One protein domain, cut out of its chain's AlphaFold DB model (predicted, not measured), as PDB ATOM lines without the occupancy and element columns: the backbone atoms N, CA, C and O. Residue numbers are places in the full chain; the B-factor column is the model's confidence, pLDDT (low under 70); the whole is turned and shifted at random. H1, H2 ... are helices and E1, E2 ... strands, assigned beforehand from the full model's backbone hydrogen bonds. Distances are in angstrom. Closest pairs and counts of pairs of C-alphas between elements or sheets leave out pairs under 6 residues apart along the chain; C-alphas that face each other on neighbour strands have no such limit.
ATOM      1  N   VAL A  73      -8.780 -46.012  27.442       82.44
ATOM      2  CA  VAL A  73      -7.356 -46.011  27.107       82.44
ATOM      3  C   VAL A  73      -6.571 -45.667  28.371       82.44
ATOM      4  O   VAL A  73      -6.774 -44.581  28.922       82.44
ATOM      5  N   PRO A  74      -5.642 -46.527  28.826       86.00
ATOM      6  CA  PRO A  74      -4.829 -46.226  29.995       86.00
ATOM      7  C   PRO A  74      -4.073 -44.905  29.826       86.00
ATOM      8  O   PRO A  74      -3.481 -44.647  28.775       86.00
ATOM      9  N   ALA A  75      -4.012 -44.089  30.880       86.62
ATOM     10  CA  ALA A  75      -3.365 -42.775  30.827       86.62
ATOM     11  C   ALA A  75      -1.907 -42.837  30.333       86.62
ATOM     12  O   ALA A  75      -1.499 -42.021  29.510       86.62
ATOM     13  N   ALA A  76      -1.149 -43.855  30.755       87.25
ATOM     14  CA  ALA A  76       0.226 -44.077  30.305       87.25
ATOM     15  C   ALA A  76       0.329 -44.350  28.791       87.25
ATOM     16  O   ALA A  76       1.332 -44.023  28.156       87.25
ATOM     17  N   GLU A  77      -0.702 -44.950  28.191       87.50
ATOM     18  CA  GLU A  77      -0.758 -45.172  26.749       87.50
ATOM     19  C   GLU A  77      -1.044 -43.869  25.994       87.50
ATOM     20  O   GLU A  77      -0.350 -43.584  25.014       87.50
ATOM     21  N   VAL A  78      -1.982 -43.051  26.483       87.81
ATOM     22  CA  VAL A  78      -2.233 -41.698  25.956       87.81
ATOM     23  C   VAL A  78      -0.948 -40.867  25.992       87.81
ATOM     24  O   VAL A  78      -0.544 -40.312  24.971       87.81
ATOM     25  N   GLU A  79      -0.254 -40.848  27.132       88.06
ATOM     26  CA  GLU A  79       1.011 -40.124  27.303       88.06
ATOM     27  C   GLU A  79       2.080 -40.591  26.317       88.06
ATOM     28  O   GLU A  79       2.629 -39.778  25.573       88.06
ATOM     29  N   ARG A  80       2.325 -41.905  26.235       87.44
ATOM     30  CA  ARG A  80       3.322 -42.487  25.324       87.44
ATOM     31  C   ARG A  80       3.079 -42.094  23.868       87.44
ATOM     32  O   ARG A  80       4.025 -41.831  23.132       87.44
ATOM     33  N   ARG A  81       1.824 -42.090  23.430       83.06
ATOM     34  CA  ARG A  81       1.469 -41.882  22.018       83.06
ATOM     35  C   ARG A  81       1.440 -40.414  21.639       83.06
ATOM     36  O   ARG A  81       1.878 -40.047  20.550       83.06
ATOM     37  N   LEU A  82       0.963 -39.574  22.548       84.50
ATOM     38  CA  LEU A  82       0.913 -38.135  22.334       84.50
ATOM     39  C   LEU A  82       2.255 -37.448  22.645       84.50
ATOM     40  O   LEU A  82       2.434 -36.293  22.265       84.50
ATOM     41  N   ALA A  83       3.242 -38.164  23.200       81.62
ATOM     42  CA  ALA A  83       4.621 -37.688  23.380       81.62
ATOM     43  C   ALA A  83       5.316 -37.271  22.070       81.62
ATOM     44  O   ALA A  83       6.308 -36.547  22.101       81.62
ATOM     45  N   HIS A  84       4.812 -37.710  20.913       83.25
ATOM     46  CA  HIS A  84       5.335 -37.336  19.594       83.25
ATOM     47  C   HIS A  84       4.491 -36.276  18.879       83.25
ATOM     48  O   HIS A  84       4.866 -35.803  17.800       83.25
ATOM     49  N   VAL A  85       3.358 -35.891  19.466       86.31
ATOM     50  CA  VAL A  85       2.501 -34.835  18.940       86.31
ATOM     51  C   VAL A  85       3.125 -33.486  19.274       86.31
ATOM     52  O   VAL A  85       3.614 -33.253  20.382       86.31
ATOM     53  N   ARG A  86       3.134 -32.599  18.282       85.50
ATOM     54  CA  ARG A  86       3.631 -31.231  18.392       85.50
ATOM     55  C   ARG A  86       2.464 -30.262  18.319       85.50
ATOM     56  O   ARG A  86       1.454 -30.536  17.670       85.50
ATOM     57  N   HIS A  87       2.651 -29.109  18.938       84.31
ATOM     58  CA  HIS A  87       1.771 -27.956  18.774       84.31
ATOM     59  C   HIS A  87       2.529 -26.778  18.173       84.31
ATOM     60  O   HIS A  87       3.755 -26.701  18.278       84.31
ATOM     61  N   ALA A  88       1.818 -25.835  17.568       78.00
ATOM     62  CA  ALA A  88       2.384 -24.527  17.268       78.00
ATOM     63  C   ALA A  88       1.393 -23.404  17.564       78.00
ATOM     64  O   ALA A  88       0.175 -23.571  17.462       78.00
ATOM     65  N   ARG A  89       1.961 -22.243  17.897       75.31
ATOM     66  CA  ARG A  89       1.252 -20.990  18.152       75.31
ATOM     67  C   ARG A  89       1.676 -19.975  17.095       75.31
ATOM     68  O   ARG A  89       2.871 -19.815  16.856       75.31
ATOM     69  N   GLY A  90       0.723 -19.274  16.498       64.50
ATOM     70  CA  GLY A  90       0.992 -18.159  15.595       64.50
ATOM     71  C   GLY A  90      -0.111 -17.108  15.657       64.50
ATOM     72  O   GLY A  90      -1.195 -17.370  16.177       64.50
ATOM     73  N   ALA A  91       0.162 -15.922  15.107       59.31
ATOM     74  CA  ALA A  91      -0.843 -14.864  14.961       59.31
ATOM     75  C   ALA A  91      -2.069 -15.345  14.159       59.31
ATOM     76  O   ALA A  91      -3.197 -14.973  14.463       59.31
ATOM     77  N   GLU A  92      -1.832 -16.245  13.202       57.59
ATOM     78  CA  GLU A  92      -2.829 -16.792  12.278       57.59
ATOM     79  C   GLU A  92      -3.552 -18.050  12.800       57.59
ATOM     80  O   GLU A  92      -4.450 -18.566  12.135       57.59
ATOM     81  N   GLY A  93      -3.183 -18.585  13.974       66.75
ATOM     82  CA  GLY A  93      -3.903 -19.716  14.567       66.75
ATOM     83  C   GLY A  93      -3.078 -20.665  15.435       66.75
ATOM     84  O   GLY A  93      -1.914 -20.431  15.761       66.75
ATOM     85  N   PHE A  94      -3.735 -21.759  15.814       73.81
ATOM     86  CA  PHE A  94      -3.192 -22.837  16.633       73.81
ATOM     87  C   PHE A  94      -3.230 -24.149  15.835       73.81
ATOM     88  O   PHE A  94      -4.138 -24.359  15.039       73.81
ATOM     89  N   TRP A  95      -2.278 -25.061  15.991       76.00
ATOM     90  CA  TRP A  95      -2.472 -26.410  15.445       76.00
ATOM     91  C   TRP A  95      -1.825 -27.469  16.319       76.00
ATOM     92  O   TRP A  95      -0.832 -27.208  16.999       76.00
ATOM     93  N   LEU A  96      -2.413 -28.664  16.272       74.69
ATOM     94  CA  LEU A  96      -1.977 -29.853  16.986       74.69
ATOM     95  C   LEU A  96      -1.881 -31.023  16.001       74.69
ATOM     96  O   LEU A  96      -2.805 -31.255  15.219       74.69
ATOM     97  N   GLY A  97      -0.762 -31.746  16.017       70.12
ATOM     98  CA  GLY A  97      -0.604 -32.950  15.205       70.12
ATOM     99  C   GLY A  97       0.840 -33.427  15.058       70.12
ATOM    100  O   GLY A  97       1.725 -33.059  15.831       70.12
ATOM    101  N   SER A  98       1.092 -34.279  14.067       62.38
ATOM    102  CA  SER A  98       2.410 -34.856  13.780       62.38
ATOM    103  C   SER A  98       2.972 -34.285  12.477       62.38
ATOM    104  O   SER A  98       2.223 -34.081  11.530       62.38
ATOM    105  N   ALA A  99       4.278 -33.986  12.439       59.66
ATOM    106  CA  ALA A  99       5.066 -33.567  11.264       59.66
ATOM    107  C   ALA A  99       4.259 -33.051  10.038       59.66
ATOM    108  O   ALA A  99       4.196 -33.703   8.996       59.66
ATOM    109  N   GLY A 100       3.631 -31.874  10.162       58.69
ATOM    110  CA  GLY A 100       2.921 -31.208   9.058       58.69
ATOM    111  C   GLY A 100       1.481 -31.672   8.795       58.69
ATOM    112  O   GLY A 100       0.886 -31.235   7.808       58.69
ATOM    113  N   ARG A 101       0.892 -32.519   9.646       70.81
ATOM    114  CA  ARG A 101      -0.515 -32.957   9.604       70.81
ATOM    115  C   ARG A 101      -1.276 -32.447  10.832       70.81
ATOM    116  O   ARG A 101      -0.717 -32.406  11.922       70.81
ATOM    117  N   VAL A 102      -2.544 -32.088  10.635       73.06
ATOM    118  CA  VAL A 102      -3.520 -31.832  11.713       73.06
ATOM    119  C   VAL A 102      -4.318 -33.091  11.992       73.06
ATOM    120  O   VAL A 102      -4.373 -33.984  11.141       73.06
ATOM    121  N   GLU A 103      -4.962 -33.144  13.151       75.88
ATOM    122  CA  GLU A 103      -5.984 -34.150  13.428       75.88
ATOM    123  C   GLU A 103      -7.097 -34.167  12.348       75.88
ATOM    124  O   GLU A 103      -7.394 -33.130  11.741       75.88
ATOM    125  N   PRO A 104      -7.676 -35.347  12.044       63.09
ATOM    126  CA  PRO A 104      -8.629 -35.519  10.943       63.09
ATOM    127  C   PRO A 104      -9.991 -34.858  11.194       63.09
ATOM    128  O   PRO A 104     -10.612 -34.412  10.236       63.09
ATOM    129  N   HIS A 105     -10.393 -34.708  12.455       69.44
ATOM    130  CA  HIS A 105     -11.656 -34.105  12.871       69.44
ATOM    131  C   HIS A 105     -11.347 -33.154  14.023       69.44
ATOM    132  O   HIS A 105     -10.833 -33.584  15.059       69.44
ATOM    133  N   GLY A 106     -11.551 -31.855  13.818       78.62
ATOM    134  CA  GLY A 106     -11.074 -30.848  14.761       78.62
ATOM    135  C   GLY A 106     -11.596 -31.095  16.184       78.62
ATOM    136  O   GLY A 106     -12.778 -31.378  16.373       78.62
ATOM    137  N   GLY A 107     -10.716 -30.989  17.178       85.56
ATOM    138  CA  GLY A 107     -10.982 -31.229  18.595       85.56
ATOM    139  C   GLY A 107     -10.793 -32.665  19.085       85.56
ATOM    140  O   GLY A 107     -10.872 -32.863  20.295       85.56
ATOM    141  N   GLY A 108     -10.528 -33.649  18.220       87.19
ATOM    142  CA  GLY A 108     -10.445 -35.067  18.609       87.19
ATOM    143  C   GLY A 108      -9.352 -35.381  19.640       87.19
ATOM    144  O   GLY A 108      -9.580 -36.123  20.591       87.19
ATOM    145  N   LEU A 109      -8.171 -34.776  19.519       87.81
ATOM    146  CA  LEU A 109      -7.080 -34.939  20.485       87.81
ATOM    147  C   LEU A 109      -7.368 -34.238  21.814       87.81
ATOM    148  O   LEU A 109      -7.001 -34.752  22.871       87.81
ATOM    149  N   LEU A 110      -8.005 -33.065  21.778       88.88
ATOM    150  CA  LEU A 110      -8.419 -32.367  22.995       88.88
ATOM    151  C   LEU A 110      -9.466 -33.192  23.747       88.88
ATOM    152  O   LEU A 110      -9.343 -33.381  24.954       88.88
ATOM    153  N   ASP A 111     -10.463 -33.692  23.026       89.69
ATOM    154  CA  ASP A 111     -11.497 -34.573  23.552       89.69
ATOM    155  C   ASP A 111     -10.891 -35.841  24.185       89.69
ATOM    156  O   ASP A 111     -11.114 -36.113  25.366       89.69
ATOM    157  N   LEU A 112     -10.000 -36.535  23.467       89.50
ATOM    158  CA  LEU A 112      -9.255 -37.689  23.983       89.50
ATOM    159  C   LEU A 112      -8.497 -37.368  25.281       89.50
ATOM    160  O   LEU A 112      -8.560 -38.127  26.250       89.50
ATOM    161  N   LEU A 113      -7.771 -36.248  25.326       90.88
ATOM    162  CA  LEU A 113      -7.034 -35.838  26.524       90.88
ATOM    163  C   LEU A 113      -7.980 -35.592  27.702       90.88
ATOM    164  O   LEU A 113      -7.703 -36.032  28.815       90.88
ATOM    165  N   LEU A 114      -9.109 -34.926  27.476       90.12
ATOM    166  CA  LEU A 114     -10.080 -34.643  28.531       90.12
ATOM    167  C   LEU A 114     -10.758 -35.916  29.058       90.12
ATOM    168  O   LEU A 114     -11.033 -35.992  30.258       90.12
ATOM    169  N   ARG A 115     -10.994 -36.909  28.193       88.44
ATOM    170  CA  ARG A 115     -11.655 -38.172  28.550       88.44
ATOM    171  C   ARG A 115     -10.710 -39.214  29.140       88.44
ATOM    172  O   ARG A 115     -11.094 -39.900  30.089       88.44
ATOM    173  N   SER A 116      -9.470 -39.311  28.667       89.38
ATOM    174  CA  SER A 116      -8.591 -40.460  28.960       89.38
ATOM    175  C   SER A 116      -7.289 -40.109  29.681       89.38
ATOM    176  O   SER A 116      -6.719 -40.962  30.358       89.38
ATOM    177  N   TRP A 117      -6.805 -38.867  29.608       91.94
ATOM    178  CA  TRP A 117      -5.616 -38.496  30.374       91.94
ATOM    179  C   TRP A 117      -5.951 -38.357  31.867       91.94
ATOM    180  O   TRP A 117      -7.037 -37.904  32.256       91.94
ATOM    181  N   ARG A 118      -5.017 -38.791  32.720       91.94
ATOM    182  CA  ARG A 118      -5.165 -38.793  34.181       91.94
ATOM    183  C   ARG A 118      -3.940 -38.175  34.868       91.94
ATOM    184  O   ARG A 118      -3.152 -38.915  35.465       91.94
ATOM    185  N   PRO A 119      -3.736 -36.846  34.803       90.50
ATOM    186  CA  PRO A 119      -2.601 -36.206  35.467       90.50
ATOM    187  C   PRO A 119      -2.673 -36.438  36.979       90.50
ATOM    188  O   PRO A 119      -3.609 -35.986  37.635       90.50
ATOM    189  N   GLY A 120      -1.701 -37.163  37.538       87.44
ATOM    190  CA  GLY A 120      -1.716 -37.539  38.956       87.44
ATOM    191  C   GLY A 120      -2.918 -38.411  39.339       87.44
ATOM    192  O   GLY A 120      -3.492 -38.212  40.406       87.44
ATOM    193  N   ALA A 121      -3.333 -39.328  38.455       89.38
ATOM    194  CA  ALA A 121      -4.427 -40.289  38.656       89.38
ATOM    195  C   ALA A 121      -5.846 -39.699  38.816       89.38
ATOM    196  O   ALA A 121      -6.785 -40.428  39.122       89.38
ATOM    197  N   ARG A 122      -6.046 -38.402  38.556       93.06
ATOM    198  CA  ARG A 122      -7.375 -37.758  38.529       93.06
ATOM    199  C   ARG A 122      -7.799 -37.389  37.105       93.06
ATOM    200  O   ARG A 122      -6.925 -37.227  36.259       93.06
ATOM    201  N   PRO A 123      -9.098 -37.173  36.826       91.00
ATOM    202  CA  PRO A 123      -9.546 -36.657  35.534       91.00
ATOM    203  C   PRO A 123      -8.838 -35.355  35.138       91.00
ATOM    204  O   PRO A 123      -8.597 -34.477  35.983       91.00
ATOM    205  N   ALA A 124      -8.532 -35.232  33.846       92.38
ATOM    206  CA  ALA A 124      -7.937 -34.036  33.276       92.38
ATOM    207  C   ALA A 124      -8.908 -32.842  33.326       92.38
ATOM    208  O   ALA A 124     -10.120 -32.941  33.104       92.38
ATOM    209  N   ARG A 125      -8.354 -31.672  33.622       91.88
ATOM    210  CA  ARG A 125      -9.036 -30.380  33.711       91.88
ATOM    211  C   ARG A 125      -8.381 -29.411  32.738       91.88
ATOM    212  O   ARG A 125      -7.204 -29.530  32.427       91.88
ATOM    213  N   LEU A 126      -9.109 -28.370  32.332       90.25
ATOM    214  CA  LEU A 126      -8.566 -27.352  31.423       90.25
ATOM    215  C   LEU A 126      -7.302 -26.654  31.973       90.25
ATOM    216  O   LEU A 126      -6.492 -26.158  31.202       90.25
ATOM    217  N   GLY A 127      -7.118 -26.602  33.295       91.19
ATOM    218  CA  GLY A 127      -5.907 -26.040  33.906       91.19
ATOM    219  C   GLY A 127      -4.665 -26.934  33.820       91.19
ATOM    220  O   GLY A 127      -3.574 -26.454  34.107       91.19
ATOM    221  N   ASP A 128      -4.811 -28.204  33.444       94.75
ATOM    222  CA  ASP A 128      -3.694 -29.148  33.391       94.75
ATOM    223  C   ASP A 128      -2.841 -28.936  32.141       94.75
ATOM    224  O   ASP A 128      -3.364 -28.600  31.078       94.75
ATOM    225  N   ALA A 129      -1.530 -29.154  32.270       93.50
ATOM    226  CA  ALA A 129      -0.570 -29.008  31.182       93.50
ATOM    227  C   ALA A 129      -0.076 -30.369  30.686       93.50
ATOM    228  O   ALA A 129       0.586 -31.097  31.426       93.50
ATOM    229  N   PHE A 130      -0.395 -30.703  29.436       91.81
ATOM    230  CA  PHE A 130       0.024 -31.959  28.821       91.81
ATOM    231  C   PHE A 130       1.452 -31.838  28.254       91.81
ATOM    232  O   PHE A 130       1.735 -30.848  27.569       91.81
ATOM    233  N   PRO A 131       2.355 -32.809  28.499       91.62
ATOM    234  CA  PRO A 131       3.750 -32.751  28.062       91.62
ATOM    235  C   PRO A 131       3.924 -33.168  26.586       91.62
ATOM    236  O   PRO A 131       4.379 -34.268  26.284       91.62
ATOM    237  N   PHE A 132       3.576 -32.287  25.646       89.12
ATOM    238  CA  PHE A 132       3.816 -32.518  24.212       89.12
ATOM    239  C   PHE A 132       5.310 -32.522  23.845       89.12
ATOM    240  O   PHE A 132       6.155 -32.006  24.581       89.12
ATOM    241  N   ALA A 133       5.630 -33.025  22.646       87.12
ATOM    242  CA  ALA A 133       7.007 -33.235  22.185       87.12
ATOM    243  C   ALA A 133       7.867 -31.958  22.170       87.12
ATOM    244  O   ALA A 133       9.086 -32.022  22.305       87.12
ATOM    245  N   ASN A 134       7.244 -30.796  21.958       86.88
ATOM    246  CA  ASN A 134       7.908 -29.492  21.906       86.88
ATOM    247  C   ASN A 134       7.591 -28.600  23.119       86.88
ATOM    248  O   ASN A 134       7.681 -27.377  23.021       86.88
ATOM    249  N   GLY A 135       7.234 -29.211  24.251       88.94
ATOM    250  CA  GLY A 135       7.023 -28.543  25.534       88.94
ATOM    251  C   GLY A 135       5.574 -28.612  26.025       88.94
ATOM    252  O   GLY A 135       4.654 -28.809  25.222       88.94
ATOM    253  N   PRO A 136       5.358 -28.445  27.343       90.81
ATOM    254  CA  PRO A 136       4.042 -28.568  27.949       90.81
ATOM    255  C   PRO A 136       3.071 -27.496  27.442       90.81
ATOM    256  O   PRO A 136       3.462 -26.357  27.182       90.81
ATOM    257  N   LEU A 137       1.792 -27.855  27.332       90.06
ATOM    258  CA  LEU A 137       0.723 -26.943  26.924       90.06
ATOM    259  C   LEU A 137      -0.519 -27.157  27.786       90.06
ATOM    260  O   LEU A 137      -0.990 -28.287  27.920       90.06
ATOM    261  N   ALA A 138      -1.068 -26.074  28.340       92.00
ATOM    262  CA  ALA A 138      -2.308 -26.153  29.098       92.00
ATOM    263  C   ALA A 138      -3.485 -26.546  28.190       92.00
ATOM    264  O   ALA A 138      -3.661 -25.985  27.106       92.00
ATOM    265  N   LEU A 139      -4.348 -27.456  28.649       91.44
ATOM    266  CA  LEU A 139      -5.538 -27.872  27.893       91.44
ATOM    267  C   LEU A 139      -6.496 -26.698  27.628       91.44
ATOM    268  O   LEU A 139      -7.194 -26.676  26.617       91.44
ATOM    269  N   ARG A 140      -6.505 -25.677  28.493       91.50
ATOM    270  CA  ARG A 140      -7.230 -24.418  28.268       91.50
ATOM    271  C   ARG A 140      -6.719 -23.686  27.033       91.50
ATOM    272  O   ARG A 140      -7.522 -23.128  26.299       91.50
ATOM    273  N   GLU A 141      -5.412 -23.685  26.791       89.94
ATOM    274  CA  GLU A 141      -4.845 -23.048  25.600       89.94
ATOM    275  C   GLU A 141      -5.244 -23.802  24.329       89.94
ATOM    276  O   GLU A 141      -5.593 -23.163  23.339       89.94
ATOM    277  N   LEU A 142      -5.279 -25.142  24.377       88.38
ATOM    278  CA  LEU A 142      -5.837 -25.959  23.295       88.38
ATOM    279  C   LEU A 142      -7.292 -25.583  23.027       88.38
ATOM    280  O   LEU A 142      -7.639 -25.240  21.899       88.38
ATOM    281  N   TYR A 143      -8.126 -25.617  24.063       90.50
ATOM    282  CA  TYR A 143      -9.549 -25.311  23.971       90.50
ATOM    283  C   TYR A 143      -9.798 -23.914  23.385       90.50
ATOM    284  O   TYR A 143     -10.540 -23.774  22.416       90.50
ATOM    285  N   GLU A 144      -9.125 -22.880  23.896       89.56
ATOM    286  CA  GLU A 144      -9.263 -21.512  23.380       89.56
ATOM    287  C   GLU A 144      -8.713 -21.353  21.956       89.56
ATOM    288  O   GLU A 144      -9.293 -20.621  21.151       89.56
ATOM    289  N   GLY A 145      -7.636 -22.066  21.610       88.75
ATOM    290  CA  GLY A 145      -7.140 -22.153  20.238       88.75
ATOM    291  C   GLY A 145      -8.221 -22.673  19.291       88.75
ATOM    292  O   GLY A 145      -8.575 -21.994  18.327       88.75
ATOM    293  N   HIS A 146      -8.838 -23.804  19.635       89.94
ATOM    294  CA  HIS A 146      -9.914 -24.402  18.845       89.94
ATOM    295  C   HIS A 146     -11.142 -23.476  18.744       89.94
ATOM    296  O   HIS A 146     -11.685 -23.285  17.653       89.94
ATOM    297  N   ARG A 147     -11.531 -22.797  19.836       90.44
ATOM    298  CA  ARG A 147     -12.626 -21.801  19.834       90.44
ATOM    299  C   ARG A 147     -12.404 -20.639  18.876       90.44
ATOM    300  O   ARG A 147     -13.373 -20.104  18.335       90.44
ATOM    301  N   ARG A 148     -11.155 -20.218  18.670       89.62
ATOM    302  CA  ARG A 148     -10.819 -19.166  17.698       89.62
ATOM    303  C   ARG A 148     -10.860 -19.675  16.260       89.62
ATOM    304  O   ARG A 148     -11.067 -18.878  15.353       89.62
ATOM    305  N   GLN A 149     -10.673 -20.971  16.050       89.56
ATOM    306  CA  GLN A 149     -10.568 -21.577  14.723       89.56
ATOM    307  C   GLN A 149     -11.886 -22.097  14.172       89.56
ATOM    308  O   GLN A 149     -12.000 -22.257  12.957       89.56
ATOM    309  N   ILE A 150     -12.858 -22.381  15.042       91.94
ATOM    310  CA  ILE A 150     -14.191 -22.787  14.612       91.94
ATOM    311  C   ILE A 150     -14.933 -21.609  13.978       91.94
ATOM    312  O   ILE A 150     -14.917 -20.486  14.490       91.94
ATOM    313  N   PHE A 151     -15.580 -21.851  12.846       91.81
ATOM    314  CA  PHE A 151     -16.321 -20.845  12.099       91.81
ATOM    315  C   PHE A 151     -17.518 -21.449  11.368       91.81
ATOM    316  O   PHE A 151     -17.586 -22.658  11.130       91.81
ATOM    317  N   LEU A 152     -18.461 -20.579  11.006       91.44
ATOM    318  CA  LEU A 152     -19.558 -20.921  10.111       91.44
ATOM    319  C   LEU A 152     -19.171 -20.499   8.687       91.44
ATOM    320  O   LEU A 152     -19.042 -19.293   8.438       91.44
ATOM    321  N   PRO A 153     -18.935 -21.446   7.764       86.50
ATOM    322  CA  PRO A 153     -18.693 -21.126   6.359       86.50
ATOM    323  C   PRO A 153     -19.925 -20.495   5.692       86.50
ATOM    324  O   PRO A 153     -21.046 -20.598   6.188       86.50
ATOM    325  N   ALA A 154     -19.714 -19.860   4.534       78.31
ATOM    326  CA  ALA A 154     -20.817 -19.435   3.674       78.31
ATOM    327  C   ALA A 154     -21.651 -20.652   3.220       78.31
ATOM    328  O   ALA A 154     -21.122 -21.757   3.075       78.31
ATOM    329  N   ALA A 155     -22.960 -20.444   3.048       67.25
ATOM    330  CA  ALA A 155     -23.945 -21.505   2.846       67.25
ATOM    331  C   ALA A 155     -23.681 -22.392   1.597       67.25
ATOM    332  O   ALA A 155     -23.157 -21.873   0.610       67.25
ATOM    333  N   PRO A 156     -24.098 -23.684   1.588       63.03
ATOM    334  CA  PRO A 156     -24.593 -24.481   2.707       63.03
ATOM    335  C   PRO A 156     -23.528 -25.458   3.234       63.03
ATOM    336  O   PRO A 156     -23.291 -26.518   2.662       63.03
ATOM    337  N   ARG A 157     -22.857 -25.117   4.339       79.88
ATOM    338  CA  ARG A 157     -21.830 -25.983   4.943       79.88
ATOM    339  C   ARG A 157     -21.963 -26.038   6.466       79.88
ATOM    340  O   ARG A 157     -22.546 -25.134   7.077       79.88
ATOM    341  N   LEU A 158     -21.473 -27.126   7.053       90.94
ATOM    342  CA  LEU A 158     -21.460 -27.361   8.499       90.94
ATOM    343  C   LEU A 158     -20.383 -26.512   9.188       90.94
ATOM    344  O   LEU A 158     -19.508 -25.982   8.501       90.94
ATOM    345  N   PRO A 159     -20.414 -26.359  10.525       93.50
ATOM    346  CA  PRO A 159     -19.307 -25.752  11.255       93.50
ATOM    347  C   PRO A 159     -17.959 -26.395  10.901       93.50
ATOM    348  O   PRO A 159     -17.815 -27.619  10.886       93.50
ATOM    349  N   ARG A 160     -16.960 -25.554  10.630       92.19
ATOM    350  CA  ARG A 160     -15.612 -25.978  10.232       92.19
ATOM    351  C   ARG A 160     -14.583 -25.432  11.196       92.19
ATOM    352  O   ARG A 160     -14.785 -24.388  11.813       92.19
ATOM    353  N   MET A 161     -13.446 -26.103  11.259       90.69
ATOM    354  CA  MET A 161     -12.240 -25.603  11.898       90.69
ATOM    355  C   MET A 161     -11.191 -25.272  10.847       90.69
ATOM    356  O   MET A 161     -10.912 -26.088   9.967       90.69
ATOM    357  N   ARG A 162     -10.609 -24.074  10.942       87.94
ATOM    358  CA  ARG A 162      -9.526 -23.621  10.066       87.94
ATOM    359  C   ARG A 162      -8.181 -23.692  10.781       87.94
ATOM    360  O   ARG A 162      -7.937 -22.954  11.734       87.94
ATOM    361  N   PHE A 163      -7.284 -24.522  10.266       84.25
ATOM    362  CA  PHE A 163      -5.913 -24.665  10.742       84.25
ATOM    363  C   PHE A 163      -4.930 -24.035   9.758       84.25
ATOM    364  O   PHE A 163      -5.054 -24.214   8.547       84.25
ATOM    365  N   VAL A 164      -3.931 -23.329  10.283       80.06
ATOM    366  CA  VAL A 164      -2.836 -22.749   9.496       80.06
ATOM    367  C   VAL A 164      -1.569 -23.542   9.790       80.06
ATOM    368  O   VAL A 164      -1.152 -23.643  10.944       80.06
ATOM    369  N   LEU A 165      -0.976 -24.138   8.756       77.50
ATOM    370  CA  LEU A 165       0.159 -25.052   8.870       77.50
ATOM    371  C   LEU A 165       1.368 -24.550   8.091       77.50
ATOM    372  O   LEU A 165       1.187 -24.064   6.979       77.50
ATOM    373  N   PRO A 166       2.599 -24.756   8.585       73.25
ATOM    374  CA  PRO A 166       3.792 -24.612   7.759       73.25
ATOM    375  C   PRO A 166       3.752 -25.595   6.580       73.25
ATOM    376  O   PRO A 166       3.428 -26.772   6.761       73.25
ATOM    377  N   ASP A 167       4.099 -25.141   5.377       75.75
ATOM    378  CA  ASP A 167       4.129 -25.975   4.163       75.75
ATOM    379  C   ASP A 167       5.492 -26.657   3.909       75.75
ATOM    380  O   ASP A 167       5.684 -27.328   2.895       75.75
ATOM    381  N   GLY A 168       6.446 -26.496   4.835       69.81
ATOM    382  CA  GLY A 168       7.800 -27.051   4.737       69.81
ATOM    383  C   GLY A 168       8.732 -26.308   3.769       69.81
ATOM    384  O   GLY A 168       9.900 -26.674   3.674       69.81
ATOM    385  N   ARG A 169       8.255 -25.260   3.083       75.69
ATOM    386  CA  ARG A 169       9.020 -24.415   2.144       75.69
ATOM    387  C   ARG A 169       9.148 -22.963   2.621       75.69
ATOM    388  O   ARG A 169       9.474 -22.079   1.837       75.69
ATOM    389  N   GLY A 170       8.892 -22.724   3.907       71.50
ATOM    390  CA  GLY A 170       8.864 -21.387   4.504       71.50
ATOM    391  C   GLY A 170       7.530 -20.650   4.335       71.50
ATOM    392  O   GLY A 170       7.427 -19.511   4.778       71.50
ATOM    393  N   GLY A 171       6.518 -21.284   3.735       74.81
ATOM    394  CA  GLY A 171       5.167 -20.749   3.591       74.81
ATOM    395  C   GLY A 171       4.162 -21.371   4.562       74.81
ATOM    396  O   GLY A 171       4.486 -22.215   5.407       74.81
ATOM    397  N   THR A 172       2.906 -20.945   4.429       78.56
ATOM    398  CA  THR A 172       1.773 -21.451   5.210       78.56
ATOM    399  C   THR A 172       0.665 -21.966   4.300       78.56
ATOM    400  O   THR A 172       0.307 -21.308   3.326       78.56
ATOM    401  N   ARG A 173       0.057 -23.096   4.661       83.69
ATOM    402  CA  ARG A 173      -1.145 -23.649   4.029       83.69
ATOM    403  C   ARG A 173      -2.324 -23.623   4.995       83.69
ATOM    404  O   ARG A 173      -2.166 -23.907   6.182       83.69
ATOM    405  N   ILE A 174      -3.511 -23.340   4.468       84.75
ATOM    406  CA  ILE A 174      -4.765 -23.406   5.222       84.75
ATOM    407  C   ILE A 174      -5.391 -24.783   5.010       84.75
ATOM    408  O   ILE A 174      -5.534 -25.245   3.879       84.75
ATOM    409  N   VAL A 175      -5.761 -25.443   6.104       86.12
ATOM    410  CA  VAL A 175      -6.464 -26.726   6.101       86.12
ATOM    411  C   VAL A 175      -7.770 -26.566   6.858       86.12
ATOM    412  O   VAL A 175      -7.778 -26.110   7.997       86.12
ATOM    413  N   GLU A 176      -8.870 -26.972   6.234       88.38
ATOM    414  CA  GLU A 176     -10.181 -26.990   6.876       88.38
ATOM    415  C   GLU A 176     -10.592 -28.427   7.205       88.38
ATOM    416  O   GLU A 176     -10.446 -29.334   6.375       88.38
ATOM    417  N   ARG A 177     -11.116 -28.624   8.414       87.69
ATOM    418  CA  ARG A 177     -11.706 -29.885   8.892       87.69
ATOM    419  C   ARG A 177     -13.109 -29.640   9.412       87.69
ATOM    420  O   ARG A 177     -13.453 -28.500   9.733       87.69
ATOM    421  N   ASP A 178     -13.916 -30.692   9.463       89.50
ATOM    422  CA  ASP A 178     -15.149 -30.635  10.237       89.50
ATOM    423  C   ASP A 178     -14.814 -30.365  11.715       89.50
ATOM    424  O   ASP A 178     -13.697 -30.609  12.185       89.50
ATOM    425  N   ALA A 179     -15.772 -29.772  12.418       92.31
ATOM    426  CA  ALA A 179     -15.625 -29.401  13.818       92.31
ATOM    427  C   ALA A 179     -16.279 -30.413  14.774       92.31
ATOM    428  O   ALA A 179     -16.556 -30.042  15.912       92.31
ATOM    429  N   PHE A 180     -16.585 -31.637  14.325       90.44
ATOM    430  CA  PHE A 180     -17.467 -32.569  15.037       90.44
ATOM    431  C   PHE A 180     -17.044 -32.810  16.495       90.44
ATOM    432  O   PHE A 180     -17.794 -32.456  17.407       90.44
ATOM    433  N   TYR A 181     -15.831 -33.324  16.733       89.19
ATOM    434  CA  TYR A 181     -15.370 -33.607  18.099       89.19
ATOM    435  C   TYR A 181     -15.323 -32.342  18.951       89.19
ATOM    436  O   TYR A 181     -15.722 -32.354  20.114       89.19
ATOM    437  N   PHE A 182     -14.894 -31.215  18.376       92.38
ATOM    438  CA  PHE A 182     -14.857 -29.968  19.124       92.38
ATOM    439  C   PHE A 182     -16.252 -29.451  19.501       92.38
ATOM    440  O   PHE A 182     -16.422 -28.920  20.596       92.38
TER     441      PHE A 182
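Overview. This is residues 73 to 182 of the 356 residues of an uncharacterized protein of Myxococcales bacterium (UniProt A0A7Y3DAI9). Three separate two-stranded hairpins follow one another along the length: E5 and E6 lie crosswise at one end, E1 and E2 in the middle, and E3 and E4 toward the other end, where H1 also lies. H3 runs lengthwise from E4 to E5 and packs on E2, while H2 runs the opposite way at a shallow tilt to H3. The printed part has 110 residues, with three named helices and six named strands in the order H1 E1 E2 H2 E3 E4 H3 E5 E6; each sheet is antiparallel and the class is mixed. It is compact, with a radius of gyration of the C-alphas of 14.2 A and spans of 44 by 33 by 21 A.

Along the chain. E5, residues 160 to 166, measures 19.6 A, and E6, residues 172 to 178, 19.9 A, ending at C-alpha 178 (-15.149, -30.635, 10.237). E1 is residues 86 to 90, E2 93 to 97, E3 129 to 132 and E4 135 to 138. H3, residues 139 to 149, measures 15.4 A; H2 is residues 108 to 116. H1, residues 75 to 82, begins at C-alpha 75 (-3.365, -42.775, 30.827).

Arrangement. In hairpin E5 and E6, N 163 and O 175 are 2.8 A apart, within hydrogen-bond range. The closest C-alphas of E2 and E5, Gly 93 and Val 164, are 6.0 A apart. Hairpin E1 and E2 has N 88 and O 95 at 3.0 A. The closest C-alphas of E2 and H3, Phe 94 and Gly 145, are 5.4 A apart. H2 and H3 only just touch, with 3 pairs of C-alphas within 8 A, Leu 110 and Leu 142 closest at 6.9 A. Hairpin E3 and E4 has N 130 and O 137 at 2.9 A. Every O i to N i+4 pair is within hydrogen-bond range in H1, H2 and H3.

Size, cuts and confidence. The C-alphas farthest apart, Gly 120 and Ala 155, are 45.3 A apart. The printed part has no cut. The link from H2 to E3 is long. Confidence is under 70 at residues 90 to 93, 98 to 100, 104 to 105, 155 to 156 and 168.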